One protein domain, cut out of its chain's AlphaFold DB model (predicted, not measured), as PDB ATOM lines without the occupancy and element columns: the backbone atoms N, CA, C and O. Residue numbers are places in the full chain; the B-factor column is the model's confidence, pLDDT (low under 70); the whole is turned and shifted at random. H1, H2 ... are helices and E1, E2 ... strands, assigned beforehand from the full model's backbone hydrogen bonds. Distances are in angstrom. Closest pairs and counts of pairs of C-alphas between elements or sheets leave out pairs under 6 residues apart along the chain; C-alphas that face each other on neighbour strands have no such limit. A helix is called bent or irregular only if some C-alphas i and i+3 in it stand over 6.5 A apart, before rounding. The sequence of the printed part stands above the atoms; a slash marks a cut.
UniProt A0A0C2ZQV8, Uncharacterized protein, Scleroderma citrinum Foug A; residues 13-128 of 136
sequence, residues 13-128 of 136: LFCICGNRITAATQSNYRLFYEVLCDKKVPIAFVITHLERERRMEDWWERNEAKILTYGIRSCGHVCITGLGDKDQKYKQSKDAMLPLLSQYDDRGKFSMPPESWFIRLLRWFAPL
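What this domain is: This is residues 13 to 128 of the 136 residues of an uncharacterized protein of Scleroderma citrinum Foug A (UniProt A0A0C2ZQV8). A small sheet of three parallel strands lies in the middle, with H3 along one face over E3, while H1 and H2 graze the sheet. H4 packs on residues 31 to 36 of H1, far from the sheet, after a long link from H3. The printed part has 116 residues, with four named helices and three named strands in the order E1 H1 E2 H2 E3 H3 H4, of mixed class, and sheet order E1 E2 E3. It is only just compact, close to loose, with a radius of gyration of the C-alphas of 16.0 A and spans of 46 by 33 by 25 A.

How they stand to each other: Start at edge strand E1, residues 13 to 17, parallel to inner strand E2, residues 43 to 48; N 14 and O 44 are within hydrogen-bond range at 2.8 A. Look next at H1, residues 23 to 36, which only grazes the sheet with residues 25 to 33. E3, residues 76 to 79, is parallel to E2, with N 45 and O 76 2.9 A apart. H2, residues 58 to 69, only grazes the sheet with residues 58 to 64. E1, H1, E2 and E2, H2, E3 are strand-helix-strand units, parallel neighbour strands with a helix between, with right-handed crossovers. H3, residues 88 to 103, makes two layers with the sheet, a helix on one face, at a height of 9.1 A; its closest C-alphas to E3 are Ala 96 and Val 78, 6.2 A. H4, residues 117 to 128, touches H1, closest at C-alphas 117 and 36, 5.7 A, at a steep tilt of 44 degrees, opposite ways. O i to N i+4 pairs within range are 9 of 10 in H1, 5 of 8 in H2, 10 of 12 in H3 and 6 of 8 in H4.

Where its parts are: Find C-alpha 13 at (4.359, -15.820, 42.443); E1 runs 12.8 A, H1 18.4 A, E2 15.8 A, H2 18.6 A and E3 10.6 A. H3 runs 23.7 A from C-alpha 88 at (-17.957, -19.210, 39.551), and H4 17.8 A to C-alpha 128 at (24.326, -4.134, 26.935). H2 and H4 are irregular: C-alphas 62 and 65 are 7.5 A apart, and 124 and 127 7.2 A.

The domain as a whole: The two C-alphas farthest apart, of Lys 86 and Pro 127, are 48.7 A apart. The printed part has no cut, and its long link is residues 104 to 116. Look for pLDDT under 70 at residues 85 to 86, 105 to 115, 118 and 128.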
ATOM      1  N   LEU A  13       5.464 -15.594  43.369       91.50
ATOM      2  CA  LEU A  13       4.359 -15.820  42.443       91.50
ATOM      3  C   LEU A  13       4.727 -15.223  41.089       91.50
ATOM      4  O   LEU A  13       4.872 -14.008  40.953       91.50
ATOM      5  N   PHE A  14       4.900 -16.080  40.092       91.69
ATOM      6  CA  PHE A  14       5.230 -15.666  38.739       91.69
ATOM      7  C   PHE A  14       3.988 -15.745  37.858       91.69
ATOM      8  O   PHE A  14       3.518 -16.824  37.489       91.69
ATOM      9  N   CYS A  15       3.432 -14.574  37.557       91.50
ATOM     10  CA  CYS A  15       2.196 -14.459  36.799       91.50
ATOM     11  C   CYS A  15       2.457 -14.614  35.298       91.50
ATOM     12  O   CYS A  15       3.238 -13.866  34.709       91.50
ATOM     13  N   ILE A  16       1.761 -15.561  34.673       90.19
ATOM     14  CA  ILE A  16       1.811 -15.823  33.236       90.19
ATOM     15  C   ILE A  16       0.433 -15.524  32.653       90.19
ATOM     16  O   ILE A  16      -0.603 -15.818  33.249       90.19
ATOM     17  N   CYS A  17       0.408 -14.916  31.476       90.19
ATOM     18  CA  CYS A  17      -0.827 -14.709  30.744       90.19
ATOM     19  C   CYS A  17      -1.076 -15.914  29.831       90.19
ATOM     20  O   CYS A  17      -0.251 -16.195  28.963       90.19
ATOM     21  N   GLY A  18      -2.206 -16.608  29.990       87.12
ATOM     22  CA  GLY A  18      -2.511 -17.818  29.220       87.12
ATOM     23  C   GLY A  18      -2.556 -17.585  27.703       87.12
ATOM     24  O   GLY A  18      -2.239 -18.464  26.907       87.12
ATOM     25  N   ASN A  19      -2.867 -16.361  27.273       85.31
ATOM     26  CA  ASN A  19      -2.863 -16.007  25.854       85.31
ATOM     27  C   ASN A  19      -1.467 -15.657  25.295       85.31
ATOM     28  O   ASN A  19      -1.327 -15.499  24.081       85.31
ATOM     29  N   ARG A  20      -0.443 -15.498  26.149       79.19
ATOM     30  CA  ARG A  20       0.875 -14.952  25.785       79.19
ATOM     31  C   ARG A  20       1.991 -15.576  26.623       79.19
ATOM     32  O   ARG A  20       2.365 -15.058  27.674       79.19
ATOM     33  N   ILE A  21       2.610 -16.622  26.081       79.25
ATOM     34  CA  ILE A  21       3.933 -17.085  26.521       79.25
ATOM     35  C   ILE A  21       4.951 -16.518  25.531       79.25
ATOM     36  O   ILE A  21       4.983 -16.923  24.371       79.25
ATOM     37  N   THR A  22       5.730 -15.527  25.963       81.06
ATOM     38  CA  THR A  22       6.621 -14.753  25.080       81.06
ATOM     39  C   THR A  22       8.081 -14.896  25.494       81.06
ATOM     40  O   THR A  22       8.378 -15.288  26.622       81.06
ATOM     41  N   ALA A  23       9.011 -14.504  24.618       81.69
ATOM     42  CA  ALA A  23      10.426 -14.391  24.980       81.69
ATOM     43  C   ALA A  23      10.638 -13.452  26.187       81.69
ATOM     44  O   ALA A  23      11.490 -13.710  27.030       81.69
ATOM     45  N   ALA A  24       9.800 -12.417  26.340       82.12
ATOM     46  CA  ALA A  24       9.818 -11.553  27.520       82.12
ATOM     47  C   ALA A  24       9.457 -12.313  28.810       82.12
ATOM     48  O   ALA A  24      10.064 -12.072  29.849       82.12
ATOM     49  N   THR A  25       8.528 -13.274  28.752       85.12
ATOM     50  CA  THR A  25       8.200 -14.156  29.886       85.12
ATOM     51  C   THR A  25       9.424 -14.965  30.318       85.12
ATOM     52  O   THR A  25       9.720 -15.042  31.508       85.12
ATOM     53  N   GLN A  26      10.175 -15.510  29.359       87.62
ATOM     54  CA  GLN A  26      11.404 -16.257  29.630       87.62
ATOM     55  C   GLN A  26      12.503 -15.358  30.223       87.62
ATOM     56  O   GLN A  26      13.120 -15.720  31.225       87.62
ATOM     57  N   SER A  27      12.713 -14.166  29.658       86.81
ATOM     58  CA  SER A  27      13.680 -13.188  30.174       86.81
ATOM     59  C   SER A  27      13.345 -12.742  31.597       86.81
ATOM     60  O   SER A  27      14.226 -12.721  32.454       86.81
ATOM     61  N   ASN A  28      12.069 -12.459  31.878       87.19
ATOM     62  CA  ASN A  28      11.609 -12.096  33.216       87.19
ATOM     63  C   ASN A  28      11.801 -13.250  34.202       87.19
ATOM     64  O   ASN A  28      12.309 -13.033  35.299       87.19
ATOM     65  N   TYR A  29      11.455 -14.479  33.808       89.75
ATOM     66  CA  TYR A  29      11.698 -15.656  34.639       89.75
ATOM     67  C   TYR A  29      13.180 -15.770  35.000       89.75
ATOM     68  O   TYR A  29      13.523 -15.876  36.176       89.75
ATOM     69  N   ARG A  30      14.069 -15.670  34.004       88.75
ATOM     70  CA  ARG A  30      15.516 -15.762  34.212       88.75
ATOM     71  C   ARG A  30      16.028 -14.680  35.161       88.75
ATOM     72  O   ARG A  30      16.799 -14.967  36.077       88.75
ATOM     73  N   LEU A  31      15.573 -13.448  34.957       86.62
ATOM     74  CA  LEU A  31      15.929 -12.308  35.787       86.62
ATOM     75  C   LEU A  31      15.521 -12.534  37.249       86.62
ATOM     76  O   LEU A  31      16.363 -12.473  38.143       86.62
ATOM     77  N   PHE A  32      14.249 -12.826  37.509       85.00
ATOM     78  CA  PHE A  32      13.772 -12.949  38.884       85.00
ATOM     79  C   PHE A  32      14.284 -14.219  39.558       85.00
ATOM     80  O   PHE A  32      14.825 -14.150  40.659       85.00
ATOM     81  N   TYR A  33      14.169 -15.368  38.898       86.94
ATOM     82  CA  TYR A  33      14.514 -16.647  39.502       86.94
ATOM     83  C   TYR A  33      16.027 -16.855  39.604       86.94
ATOM     84  O   TYR A  33      16.527 -17.173  40.682       86.94
ATOM     85  N   GLU A  34      16.782 -16.650  38.521       85.62
ATOM     86  CA  GLU A  34      18.220 -16.942  38.516       85.62
ATOM     87  C   GLU A  34      19.053 -15.772  39.050       85.62
ATOM     88  O   GLU A  34      19.920 -15.959  39.909       85.62
ATOM     89  N   VAL A  35      18.797 -14.558  38.553       82.94
ATOM     90  CA  VAL A  35      19.669 -13.402  38.816       82.94
ATOM     91  C   VAL A  35      19.358 -12.753  40.157       82.94
ATOM     92  O   VAL A  35      20.283 -12.469  40.909       82.94
ATOM     93  N   LEU A  36      18.087 -12.524  40.478       81.00
ATOM     94  CA  LEU A  36      17.708 -11.832  41.711       81.00
ATOM     95  C   LEU A  36      17.608 -12.806  42.884       81.00
ATOM     96  O   LEU A  36      18.289 -12.632  43.892       81.00
ATOM     97  N   CYS A  37      16.832 -13.877  42.730       79.81
ATOM     98  CA  CYS A  37      16.572 -14.833  43.803       79.81
ATOM     99  C   CYS A  37      17.629 -15.936  43.942       79.81
ATOM    100  O   CYS A  37      17.516 -16.750  44.854       79.81
ATOM    101  N   ASP A  38      18.643 -15.997  43.068       82.69
ATOM    102  CA  ASP A  38      19.693 -17.037  43.109       82.69
ATOM    103  C   ASP A  38      19.162 -18.478  43.090       82.69
ATOM    104  O   ASP A  38      19.764 -19.376  43.670       82.69
ATOM    105  N   LYS A  39      17.985 -18.703  42.497       84.19
ATOM    106  CA  LYS A  39      17.268 -19.989  42.513       84.19
ATOM    107  C   LYS A  39      16.914 -20.497  43.922       84.19
ATOM    108  O   LYS A  39      16.499 -21.642  44.071       84.19
ATOM    109  N   LYS A  40      17.048 -19.654  44.954       81.38
ATOM    110  CA  LYS A  40      16.815 -19.995  46.369       81.38
ATOM    111  C   LYS A  40      15.366 -19.787  46.814       81.38
ATOM    112  O   LYS A  40      14.965 -20.338  47.834       81.38
ATOM    113  N   VAL A  41      14.590 -18.997  46.071       83.12
ATOM    114  CA  VAL A  41      13.164 -18.765  46.347       83.12
ATOM    115  C   VAL A  41      12.330 -19.740  45.519       83.12
ATOM    116  O   VAL A  41      12.514 -19.775  44.299       83.12
ATOM    117  N   PRO A  42      11.414 -20.516  46.127       87.44
ATOM    118  CA  PRO A  42      10.468 -21.317  45.362       87.44
ATOM    119  C   PRO A  42       9.604 -20.404  44.486       87.44
ATOM    120  O   PRO A  42       9.185 -19.328  44.917       87.44
ATOM    121  N   ILE A  43       9.346 -20.830  43.252       89.50
ATOM    122  CA  ILE A  43       8.542 -20.078  42.289       89.50
ATOM    123  C   ILE A  43       7.305 -20.883  41.909       89.50
ATOM    124  O   ILE A  43       7.416 -22.011  41.431       89.50
ATOM    125  N   ALA A  44       6.126 -20.306  42.119       92.69
ATOM    126  CA  ALA A  44       4.860 -20.893  41.698       92.69
ATOM    127  C   ALA A  44       4.250 -20.070  40.564       92.69
ATOM    128  O   ALA A  44       4.371 -18.842  40.543       92.69
ATOM    129  N   PHE A  45       3.601 -20.735  39.611       94.50
ATOM    130  CA  PHE A  45       2.953 -20.051  38.497       94.50
ATOM    131  C   PHE A  45       1.521 -19.675  38.822       94.50
ATOM    132  O   PHE A  45       0.752 -20.477  39.340       94.50
ATOM    133  N   VAL A  46       1.159 -18.455  38.447       95.31
ATOM    134  CA  VAL A  46      -0.224 -17.985  38.464       95.31
ATOM    135  C   VAL A  46      -0.616 -17.705  37.023       95.31
ATOM    136  O   VAL A  46      -0.172 -16.720  36.431       95.31
ATOM    137  N   ILE A  47      -1.404 -18.596  36.429       95.19
ATOM    138  CA  ILE A  47      -1.834 -18.467  35.042       95.19
ATOM    139  C   ILE A  47      -3.146 -17.693  35.019       95.19
ATOM    140  O   ILE A  47      -4.138 -18.104  35.611       95.19
ATOM    141  N   THR A  48      -3.137 -16.558  34.333       94.25
ATOM    142  CA  THR A  48      -4.273 -15.636  34.211       94.25
ATOM    143  C   THR A  48      -4.855 -15.665  32.798       94.25
ATOM    144  O   THR A  48      -4.292 -16.299  31.905       94.25
ATOM    145  N   HIS A  49      -5.939 -14.918  32.569       93.25
ATOM    146  CA  HIS A  49      -6.615 -14.812  31.267       93.25
ATOM    147  C   HIS A  49      -7.245 -16.129  30.781       93.25
ATOM    148  O   HIS A  49      -7.239 -16.447  29.591       93.25
ATOM    149  N   LEU A  50      -7.768 -16.922  31.722       94.06
ATOM    150  CA  LEU A  50      -8.399 -18.222  31.471       94.06
ATOM    151  C   LEU A  50      -9.936 -18.155  31.523       94.06
ATOM    152  O   LEU A  50     -10.630 -19.170  31.519       94.06
ATOM    153  N   GLU A  51     -10.507 -16.951  31.536       90.88
ATOM    154  CA  GLU A  51     -11.955 -16.709  31.549       90.88
ATOM    155  C   GLU A  51     -12.708 -17.343  30.375       90.88
ATOM    156  O   GLU A  51     -13.892 -17.644  30.508       90.88
ATOM    157  N   ARG A  52     -12.038 -17.597  29.247       90.25
ATOM    158  CA  ARG A  52     -12.645 -18.251  28.076       90.25
ATOM    159  C   ARG A  52     -12.533 -19.775  28.092       90.25
ATOM    160  O   ARG A  52     -13.230 -20.429  27.326       90.25
ATOM    161  N   GLU A  53     -11.704 -20.344  28.962       91.88
ATOM    162  CA  GLU A  53     -11.552 -21.797  29.081       91.88
ATOM    163  C   GLU A  53     -12.756 -22.409  29.787       91.88
ATOM    164  O   GLU A  53     -13.221 -21.870  30.788       91.88
ATOM    165  N   ARG A  54     -13.281 -23.545  29.325       92.00
ATOM    166  CA  ARG A  54     -14.414 -24.186  30.018       92.00
ATOM    167  C   ARG A  54     -14.018 -24.618  31.434       92.00
ATOM    168  O   ARG A  54     -14.750 -24.334  32.381       92.00
ATOM    169  N   ARG A  55     -12.848 -25.247  31.575       94.06
ATOM    170  CA  ARG A  55     -12.146 -25.467  32.845       94.06
ATOM    171  C   ARG A  55     -10.792 -24.774  32.731       94.06
ATOM    172  O   ARG A  55     -10.063 -25.026  31.780       94.06
ATOM    173  N   MET A  56     -10.457 -23.900  33.679       95.25
ATOM    174  CA  MET A  56      -9.221 -23.101  33.602       95.25
ATOM    175  C   MET A  56      -7.966 -23.987  33.544       95.25
ATOM    176  O   MET A  56      -7.021 -23.675  32.827       95.25
ATOM    177  N   GLU A  57      -7.999 -25.125  34.234       95.62
ATOM    178  CA  GLU A  57      -6.891 -26.079  34.305       95.62
ATOM    179  C   GLU A  57      -6.539 -26.742  32.963       95.62
ATOM    180  O   GLU A  57      -5.371 -27.030  32.714       95.62
ATOM    181  N   ASP A  58      -7.503 -26.876  32.043       95.88
ATOM    182  CA  ASP A  58      -7.280 -27.469  30.712       95.88
ATOM    183  C   ASP A  58      -6.226 -26.680  29.904       95.88
ATOM    184  O   ASP A  58      -5.637 -27.177  28.938       95.88
ATOM    185  N   TRP A  59      -5.989 -25.409  30.247       94.94
ATOM    186  CA  TRP A  59      -4.904 -24.637  29.652       94.94
ATOM    187  C   TRP A  59      -3.531 -25.144  30.094       94.94
ATOM    188  O   TRP A  59      -2.645 -25.283  29.250       94.94
ATOM    189  N   TRP A  60      -3.347 -25.431  31.386       95.06
ATOM    190  CA  TRP A  60      -2.072 -25.913  31.916       95.06
ATOM    191  C   TRP A  60      -1.699 -27.254  31.296       95.06
ATOM    192  O   TRP A  60      -0.619 -27.371  30.718       95.06
ATOM    193  N   GLU A  61      -2.633 -28.206  31.300       95.44
ATOM    194  CA  GLU A  61      -2.440 -29.550  30.740       95.44
ATOM    195  C   GLU A  61      -1.952 -29.507  29.279       95.44
ATOM    196  O   GLU A  61      -1.105 -30.299  28.867       95.44
ATOM    197  N   ARG A  62      -2.429 -28.535  28.488       95.12
ATOM    198  CA  ARG A  62      -2.012 -28.351  27.086       95.12
ATOM    199  C   ARG A  62      -0.669 -27.638  26.910       95.12
ATOM    200  O   ARG A  62      -0.060 -27.770  25.850       95.12
ATOM    201  N   ASN A  63      -0.220 -26.846  27.885       92.88
ATOM    202  CA  ASN A  63       0.906 -25.918  27.716       92.88
ATOM    203  C   ASN A  63       2.117 -26.217  28.611       92.88
ATOM    204  O   ASN A  63       3.201 -25.712  28.316       92.88
ATOM    205  N   GLU A  64       1.984 -27.040  29.651       93.06
ATOM    206  CA  GLU A  64       3.055 -27.354  30.605       93.06
ATOM    207  C   GLU A  64       4.330 -27.839  29.908       93.06
ATOM    208  O   GLU A  64       5.410 -27.287  30.127       93.06
ATOM    209  N   ALA A  65       4.207 -28.814  29.001       91.19
ATOM    210  CA  ALA A  65       5.351 -29.353  28.270       91.19
ATOM    211  C   ALA A  65       6.102 -28.251  27.504       91.19
ATOM    212  O   ALA A  65       7.329 -28.181  27.534       91.19
ATOM    213  N   LYS A  66       5.364 -27.330  26.878       88.94
ATOM    214  CA  LYS A  66       5.946 -26.196  26.156       88.94
ATOM    215  C   LYS A  66       6.627 -25.211  27.112       88.94
ATOM    216  O   LYS A  66       7.731 -24.752  26.829       88.94
ATOM    217  N   ILE A  67       6.028 -24.920  28.264       88.44
ATOM    218  CA  ILE A  67       6.638 -24.074  29.304       88.44
ATOM    219  C   ILE A  67       7.963 -24.682  29.782       88.44
ATOM    220  O   ILE A  67       8.973 -23.978  29.863       88.44
ATOM    221  N   LEU A  68       7.987 -25.999  29.996       88.88
ATOM    222  CA  LEU A  68       9.188 -26.720  30.398       88.88
ATOM    223  C   LEU A  68      10.291 -26.647  29.331       88.88
ATOM    224  O   LEU A  68      11.456 -26.456  29.683       88.88
ATOM    225  N   THR A  69       9.946 -26.716  28.037       87.56
ATOM    226  CA  THR A  69      10.931 -26.549  26.946       87.56
ATOM    227  C   THR A  69      11.584 -25.166  26.922       87.56
ATOM    228  O   THR A  69      12.730 -25.047  26.497       87.56
ATOM    229  N   TYR A  70      10.925 -24.126  27.447       83.69
ATOM    230  CA  TYR A  70      11.527 -22.795  27.613       83.69
ATOM    231  C   TYR A  70      12.458 -22.690  28.833       83.69
ATOM    232  O   TYR A  70      13.000 -21.614  29.105       83.69
ATOM    233  N   GLY A  71      12.657 -23.780  29.579       84.81
ATOM    234  CA  GLY A  71      13.472 -23.801  30.794       84.81
ATOM    235  C   GLY A  71      12.796 -23.134  31.994       84.81
ATOM    236  O   GLY A  71      13.458 -22.841  32.988       84.81
ATOM    237  N   ILE A  72      11.487 -22.890  31.909       86.44
ATOM    238  CA  ILE A  72      10.700 -22.242  32.953       86.44
ATOM    239  C   ILE A  72      10.095 -23.347  33.826       86.44
ATOM    240  O   ILE A  72       9.318 -24.170  33.350       86.44
ATOM    241  N   ARG A  73      10.488 -23.405  35.101       88.25
ATOM    242  CA  ARG A  73      10.041 -24.426  36.067       88.25
ATOM    243  C   ARG A  73       9.300 -23.786  37.232       88.25
ATOM    244  O   ARG A  73       9.694 -22.702  37.665       88.25
ATOM    245  N   SER A  74       8.296 -24.474  37.762       89.81
ATOM    246  CA  SER A  74       7.609 -24.092  38.994       89.81
ATOM    247  C   SER A  74       7.609 -25.225  40.014       89.81
ATOM    248  O   SER A  74       7.789 -26.394  39.677       89.81
ATOM    249  N   CYS A  75       7.418 -24.868  41.282       90.38
ATOM    250  CA  CYS A  75       7.142 -25.814  42.361       90.38
ATOM    251  C   CYS A  75       5.636 -26.108  42.517       90.38
ATOM    252  O   CYS A  75       5.239 -26.986  43.276       90.38
ATOM    253  N   GLY A  76       4.799 -25.371  41.792       92.31
ATOM    254  CA  GLY A  76       3.356 -25.536  41.719       92.31
ATOM    255  C   GLY A  76       2.761 -24.493  40.783       92.31
ATOM    256  O   GLY A  76       3.435 -23.537  40.380       92.31
ATOM    257  N   HIS A  77       1.497 -24.661  40.428       95.38
ATOM    258  CA  HIS A  77       0.783 -23.725  39.576       95.38
ATOM    259  C   HIS A  77      -0.677 -23.630  39.991       95.38
ATOM    260  O   HIS A  77      -1.214 -24.510  40.660       95.38
ATOM    261  N   VAL A  78      -1.307 -22.537  39.585       96.31
ATOM    262  CA  VAL A  78      -2.746 -22.330  39.698       96.31
ATOM    263  C   VAL A  78      -3.254 -21.617  38.457       96.31
ATOM    264  O   VAL A  78      -2.656 -20.648  37.981       96.31
ATOM    265  N   CYS A  79      -4.383 -22.093  37.954       96.19
ATOM    266  CA  CYS A  79      -5.104 -21.500  36.842       96.19
ATOM    267  C   CYS A  79      -6.245 -20.637  37.382       96.19
ATOM    268  O   CYS A  79      -7.147 -21.142  38.051       96.19
ATOM    269  N   ILE A  80      -6.202 -19.333  37.108       95.50
ATOM    270  CA  ILE A  80      -7.141 -18.356  37.660       95.50
ATOM    271  C   ILE A  80      -7.778 -17.476  36.584       95.50
ATOM    272  O   ILE A  80      -7.283 -17.332  35.462       95.50
ATOM    273  N   THR A  81      -8.869 -16.818  36.963       92.31
ATOM    274  CA  THR A  81      -9.465 -15.727  36.194       92.31
ATOM    275  C   THR A  81      -9.137 -14.371  36.816       92.31
ATOM    276  O   THR A  81      -9.019 -14.239  38.032       92.31
ATOM    277  N   GLY A  82      -8.994 -13.353  35.962       85.06
ATOM    278  CA  GLY A  82      -8.941 -11.952  36.385       85.06
ATOM    279  C   GLY A  82     -10.319 -11.286  36.471       85.06
ATOM    280  O   GLY A  82     -10.400 -10.116  36.839       85.06
ATOM    281  N   LEU A  83     -11.396 -11.995  36.107       84.12
ATOM    282  CA  LEU A  83     -12.763 -11.480  36.183       84.12
ATOM    283  C   LEU A  83     -13.288 -11.540  37.626       84.12
ATOM    284  O   LEU A  83     -12.928 -12.431  38.388       84.12
ATOM    285  N   GLY A  84     -14.110 -10.558  38.010       76.69
ATOM    286  CA  GLY A  84     -14.499 -10.314  39.406       76.69
ATOM    287  C   GLY A  84     -15.516 -11.287  40.030       76.69
ATOM    288  O   GLY A  84     -16.037 -12.193  39.384       76.69
ATOM    289  N   ASP A  85     -15.843 -11.015  41.301       64.44
ATOM    290  CA  ASP A  85     -16.517 -11.871  42.308       64.44
ATOM    291  C   ASP A  85     -17.856 -12.539  41.922       64.44
ATOM    292  O   ASP A  85     -18.331 -13.411  42.646       64.44
ATOM    293  N   LYS A  86     -18.486 -12.163  40.802       65.94
ATOM    294  CA  LYS A  86     -19.751 -12.773  40.350       65.94
ATOM    295  C   LYS A  86     -19.551 -14.042  39.514       65.94
ATOM    296  O   LYS A  86     -20.533 -14.695  39.171       65.94
ATOM    297  N   ASP A  87     -18.310 -14.378  39.174       78.19
ATOM    298  CA  ASP A  87     -17.978 -15.543  38.357       78.19
ATOM    299  C   ASP A  87     -17.674 -16.773  39.237       78.19
ATOM    300  O   ASP A  87     -16.857 -16.717  40.159       78.19
ATOM    301  N   GLN A  88     -18.282 -17.921  38.926       89.44
ATOM    302  CA  GLN A  88     -17.957 -19.210  39.551       89.44
ATOM    303  C   GLN A  88     -16.451 -19.520  39.470       89.44
ATOM    304  O   GLN A  88     -15.875 -20.092  40.397       89.44
ATOM    305  N   LYS A  89     -15.788 -19.110  38.386       91.81
ATOM    306  CA  LYS A  89     -14.341 -19.245  38.204       91.81
ATOM    307  C   LYS A  89     -13.544 -18.371  39.152       91.81
ATOM    308  O   LYS A  89     -12.431 -18.743  39.514       91.81
ATOM    309  N   TYR A  90     -14.079 -17.231  39.580       92.00
ATOM    310  CA  TYR A  90     -13.410 -16.406  40.579       92.00
ATOM    311  C   TYR A  90     -13.368 -17.124  41.930       92.00
ATOM    312  O   TYR A  90     -12.319 -17.179  42.574       92.00
ATOM    313  N   LYS A  91     -14.469 -17.785  42.314       91.69
ATOM    314  CA  LYS A  91     -14.477 -18.668  43.485       91.69
ATOM    315  C   LYS A  91     -13.481 -19.822  43.327       91.69
ATOM    316  O   LYS A  91     -12.653 -20.013  44.208       91.69
ATOM    317  N   GLN A  92     -13.474 -20.503  42.177       93.38
ATOM    318  CA  GLN A  92     -12.476 -21.545  41.879       93.38
ATOM    319  C   GLN A  92     -11.035 -21.017  41.963       93.38
ATOM    320  O   GLN A  92     -10.153 -21.716  42.448       93.38
ATOM    321  N   SER A  93     -10.796 -19.778  41.531       94.44
ATOM    322  CA  SER A  93      -9.482 -19.134  41.604       94.44
ATOM    323  C   SER A  93      -9.041 -18.923  43.053       94.44
ATOM    324  O   SER A  93      -7.899 -19.226  43.397       94.44
ATOM    325  N   LYS A  94      -9.945 -18.440  43.920       91.81
ATOM    326  CA  LYS A  94      -9.700 -18.313  45.366       91.81
ATOM    327  C   LYS A  94      -9.426 -19.681  46.000       91.81
ATOM    328  O   LYS A  94      -8.435 -19.830  46.716       91.81
ATOM    329  N   ASP A  95     -10.259 -20.669  45.684       93.25
ATOM    330  CA  ASP A  95     -10.160 -22.028  46.222       93.25
ATOM    331  C   ASP A  95      -8.877 -22.744  45.761       93.25
ATOM    332  O   ASP A  95      -8.331 -23.542  46.514       93.25
ATOM    333  N   ALA A  96      -8.349 -22.436  44.569       93.56
ATOM    334  CA  ALA A  96      -7.081 -22.977  44.068       93.56
ATOM    335  C   ALA A  96      -5.845 -22.272  44.658       93.56
ATOM    336  O   ALA A  96      -4.830 -22.914  44.935       93.56
ATOM    337  N   MET A  97      -5.919 -20.955  44.883       92.31
ATOM    338  CA  MET A  97      -4.813 -20.172  45.453       92.31
ATOM    339  C   MET A  97      -4.495 -20.567  46.898       92.31
ATOM    340  O   MET A  97      -3.326 -20.603  47.279       92.31
ATOM    341  N   LEU A  98      -5.512 -20.854  47.715       90.31
ATOM    342  CA  LEU A  98      -5.323 -21.142  49.141       90.31
ATOM    343  C   LEU A  98      -4.443 -22.385  49.401       90.31
ATOM    344  O   LEU A  98      -3.469 -22.250  50.146       90.31
ATOM    345  N   PRO A  99      -4.692 -23.557  48.783       89.69
ATOM    346  CA  PRO A  99      -3.820 -24.722  48.909       89.69
ATOM    347  C   PRO A  99      -2.394 -24.451  48.441       89.69
ATOM    348  O   PRO A  99      -1.450 -24.861  49.116       89.69
ATOM    349  N   LEU A 100      -2.229 -23.728  47.323       89.62
ATOM    350  CA  LEU A 100      -0.908 -23.369  46.815       89.62
ATOM    351  C   LEU A 100      -0.147 -22.553  47.863       89.62
ATOM    352  O   LEU A 100       0.969 -22.909  48.213       89.62
ATOM    353  N   LEU A 101      -0.749 -21.494  48.411       87.31
ATOM    354  CA  LEU A 101      -0.101 -20.669  49.433       87.31
ATOM    355  C   LEU A 101       0.184 -21.460  50.717       87.31
ATOM    356  O   LEU A 101       1.281 -21.357  51.266       87.31
ATOM    357  N   SER A 102      -0.764 -22.287  51.161       84.94
ATOM    358  CA  SER A 102      -0.615 -23.108  52.366       84.94
ATOM    359  C   SER A 102       0.527 -24.117  52.246       84.94
ATOM    360  O   SER A 102       1.222 -24.357  53.229       84.94
ATOM    361  N   GLN A 103       0.775 -24.678  51.058       80.94
ATOM    362  CA  GLN A 103       1.865 -25.636  50.830       80.94
ATOM    363  C   GLN A 103       3.261 -25.038  51.092       80.94
ATOM    364  O   GLN A 103       4.220 -25.767  51.371       80.94
ATOM    365  N   TYR A 104       3.391 -23.714  50.989       75.75
ATOM    366  CA  TYR A 104       4.651 -22.996  51.180       75.75
ATOM    367  C   TYR A 104       4.704 -22.214  52.493       75.75
ATOM    368  O   TYR A 104       5.707 -21.550  52.754       75.75
ATOM    369  N   ASP A 105       3.689 -22.344  53.353       69.06
ATOM    370  CA  ASP A 105       3.663 -21.658  54.645       69.06
ATOM    371  C   ASP A 105       4.657 -22.258  55.668       69.06
ATOM    372  O   ASP A 105       5.080 -21.572  56.599       69.06
ATOM    373  N   ASP A 106       5.141 -23.484  55.431       63.50
ATOM    374  CA  ASP A 106       6.085 -24.186  56.319       63.50
ATOM    375  C   ASP A 106       7.547 -24.184  55.825       63.50
ATOM    376  O   ASP A 106       8.469 -24.551  56.561       63.50
ATOM    377  N   ARG A 107       7.815 -23.756  54.582       57.47
ATOM    378  CA  ARG A 107       9.141 -23.908  53.949       57.47
ATOM    379  C   ARG A 107      10.067 -22.715  54.183       57.47
ATOM    380  O   ARG A 107      10.427 -22.014  53.249       57.47
ATOM    381  N   GLY A 108      10.516 -22.554  55.425       55.81
ATOM    382  CA  GLY A 108      11.725 -21.792  55.770       55.81
ATOM    383  C   GLY A 108      11.718 -20.286  55.449       55.81
ATOM    384  O   GLY A 108      10.845 -19.733  54.787       55.81
ATOM    385  N   LYS A 109      12.716 -19.573  55.980       58.81
ATOM    386  CA  LYS A 109      12.898 -18.131  55.758       58.81
ATOM    387  C   LYS A 109      13.850 -17.926  54.585       58.81
ATOM    388  O   LYS A 109      15.019 -18.285  54.693       58.81
ATOM    389  N   PHE A 110      13.384 -17.300  53.509       61.75
ATOM    390  CA  PHE A 110      14.289 -16.703  52.533       61.75
ATOM    391  C   PHE A 110      14.553 -15.254  52.940       61.75
ATOM    392  O   PHE A 110      13.642 -14.433  52.994       61.75
ATOM    393  N   SER A 111      15.808 -14.946  53.244       59.91
ATOM    394  CA  SER A 111      16.290 -13.573  53.320       59.91
ATOM    395  C   SER A 111      17.131 -13.344  52.076       59.91
ATOM    396  O   SER A 111      18.001 -14.164  51.770       59.91
ATOM    397  N   MET A 112      16.842 -12.273  51.336       60.38
ATOM    398  CA  MET A 112      17.673 -11.895  50.198       60.38
ATOM    399  C   MET A 112      19.118 -11.754  50.700       60.38
ATOM    400  O   MET A 112      19.316 -11.068  51.709       60.38
ATOM    401  N   PRO A 113      20.114 -12.396  50.060       62.19
ATOM    402  CA  PRO A 113      21.500 -12.227  50.462       62.19
ATOM    403  C   PRO A 113      21.836 -10.730  50.519       62.19
ATOM    404  O   PRO A 113      21.405  -9.987  49.637       62.19
ATOM    405  N   PRO A 114      22.593 -10.270  51.528       59.22
ATOM    406  CA  PRO A 114      23.044  -8.882  51.601       59.22
ATOM    407  C   PRO A 114      24.009  -8.526  50.464       59.22
ATOM    408  O   PRO A 114      24.285  -7.347  50.249       59.22
ATOM    409  N   GLU A 115      24.496  -9.523  49.711       60.44
ATOM    410  CA  GLU A 115      25.069  -9.282  48.396       60.44
ATOM    411  C   GLU A 115      24.093  -8.458  47.569       60.44
ATOM    412  O   GLU A 115      22.946  -8.834  47.332       60.44
ATOM    413  N   SER A 116      24.584  -7.316  47.128       70.44
ATOM    414  CA  SER A 116      23.930  -6.390  46.238       70.44
ATOM    415  C   SER A 116      23.285  -7.118  45.056       70.44
ATOM    416  O   SER A 116      23.920  -7.339  44.027       70.44
ATOM    417  N   TRP A 117      22.003  -7.469  45.155       70.06
ATOM    418  CA  TRP A 117      21.199  -7.959  44.028       70.06
ATOM    419  C   TRP A 117      21.356  -7.037  42.806       70.06
ATOM    420  O   TRP A 117      21.326  -7.502  41.670       70.06
ATOM    421  N   PHE A 118      21.622  -5.745  43.048       68.62
ATOM    422  CA  PHE A 118      21.975  -4.750  42.045       68.62
ATOM    423  C   PHE A 118      23.310  -5.031  41.334       68.62
ATOM    424  O   PHE A 118      23.389  -4.800  40.141       68.62
ATOM    425  N   ILE A 119      24.338  -5.586  41.986       74.81
ATOM    426  CA  ILE A 119      25.573  -6.038  41.313       74.81
ATOM    427  C   ILE A 119      25.272  -7.240  40.410       74.81
ATOM    428  O   ILE A 119      25.740  -7.287  39.274       74.81
ATOM    429  N   ARG A 120      24.458  -8.199  40.874       74.06
ATOM    430  CA  ARG A 120      24.047  -9.362  40.060       74.06
ATOM    431  C   ARG A 120      23.237  -8.916  38.838       74.06
ATOM    432  O   ARG A 120      23.486  -9.396  37.733       74.06
ATOM    433  N   LEU A 121      22.344  -7.948  39.034       75.12
ATOM    434  CA  LEU A 121      21.590  -7.266  37.987       75.12
ATOM    435  C   LEU A 121      22.516  -6.530  37.006       75.12
ATOM    436  O   LEU A 121      22.447  -6.769  35.805       75.12
ATOM    437  N   LEU A 122      23.415  -5.676  37.503       77.12
ATOM    438  CA  LEU A 122      24.362  -4.905  36.692       77.12
ATOM    439  C   LEU A 122      25.265  -5.823  35.867       77.12
ATOM    440  O   LEU A 122      25.472  -5.563  34.689       77.12
ATOM    441  N   ARG A 123      25.742  -6.939  36.431       77.25
ATOM    442  CA  ARG A 123      26.530  -7.940  35.695       77.25
ATOM    443  C   ARG A 123      25.729  -8.605  34.575       77.25
ATOM    444  O   ARG A 123      26.300  -8.927  33.539       77.25
ATOM    445  N   TRP A 124      24.424  -8.803  34.762       73.31
ATOM    446  CA  TRP A 124      23.543  -9.328  33.715       73.31
ATOM    447  C   TRP A 124      23.331  -8.325  32.571       73.31
ATOM    448  O   TRP A 124      23.286  -8.730  31.414       73.31
ATOM    449  N   PHE A 125      23.282  -7.024  32.875       73.50
ATOM    450  CA  PHE A 125      23.202  -5.957  31.869       73.50
ATOM    451  C   PHE A 125      24.561  -5.481  31.327       73.50
ATOM    452  O   PHE A 125      24.584  -4.764  30.332       73.50
ATOM    453  N   ALA A 126      25.698  -5.866  31.914       73.88
ATOM    454  CA  ALA A 126      27.031  -5.434  31.472       73.88
ATOM    455  C   ALA A 126      27.310  -5.628  29.958       73.88
ATOM    456  O   ALA A 126      27.922  -4.739  29.358       73.88
ATOM    457  N   PRO A 127      26.821  -6.696  29.289       71.88
ATOM    458  CA  PRO A 127      26.957  -6.837  27.836       71.88
ATOM    459  C   PRO A 127      26.174  -5.794  27.018       71.88
ATOM    460  O   PRO A 127      26.484  -5.586  25.854       71.88
ATOM    461  N   LEU A 128      25.162  -5.143  27.601       60.59
ATOM    462  CA  LEU A 128      24.326  -4.134  26.935       60.59
ATOM    463  C   LEU A 128      24.900  -2.713  27.054       60.59
ATOM    464  O   LEU A 128      24.531  -1.839  26.277       60.59
TER     465      LEU A 128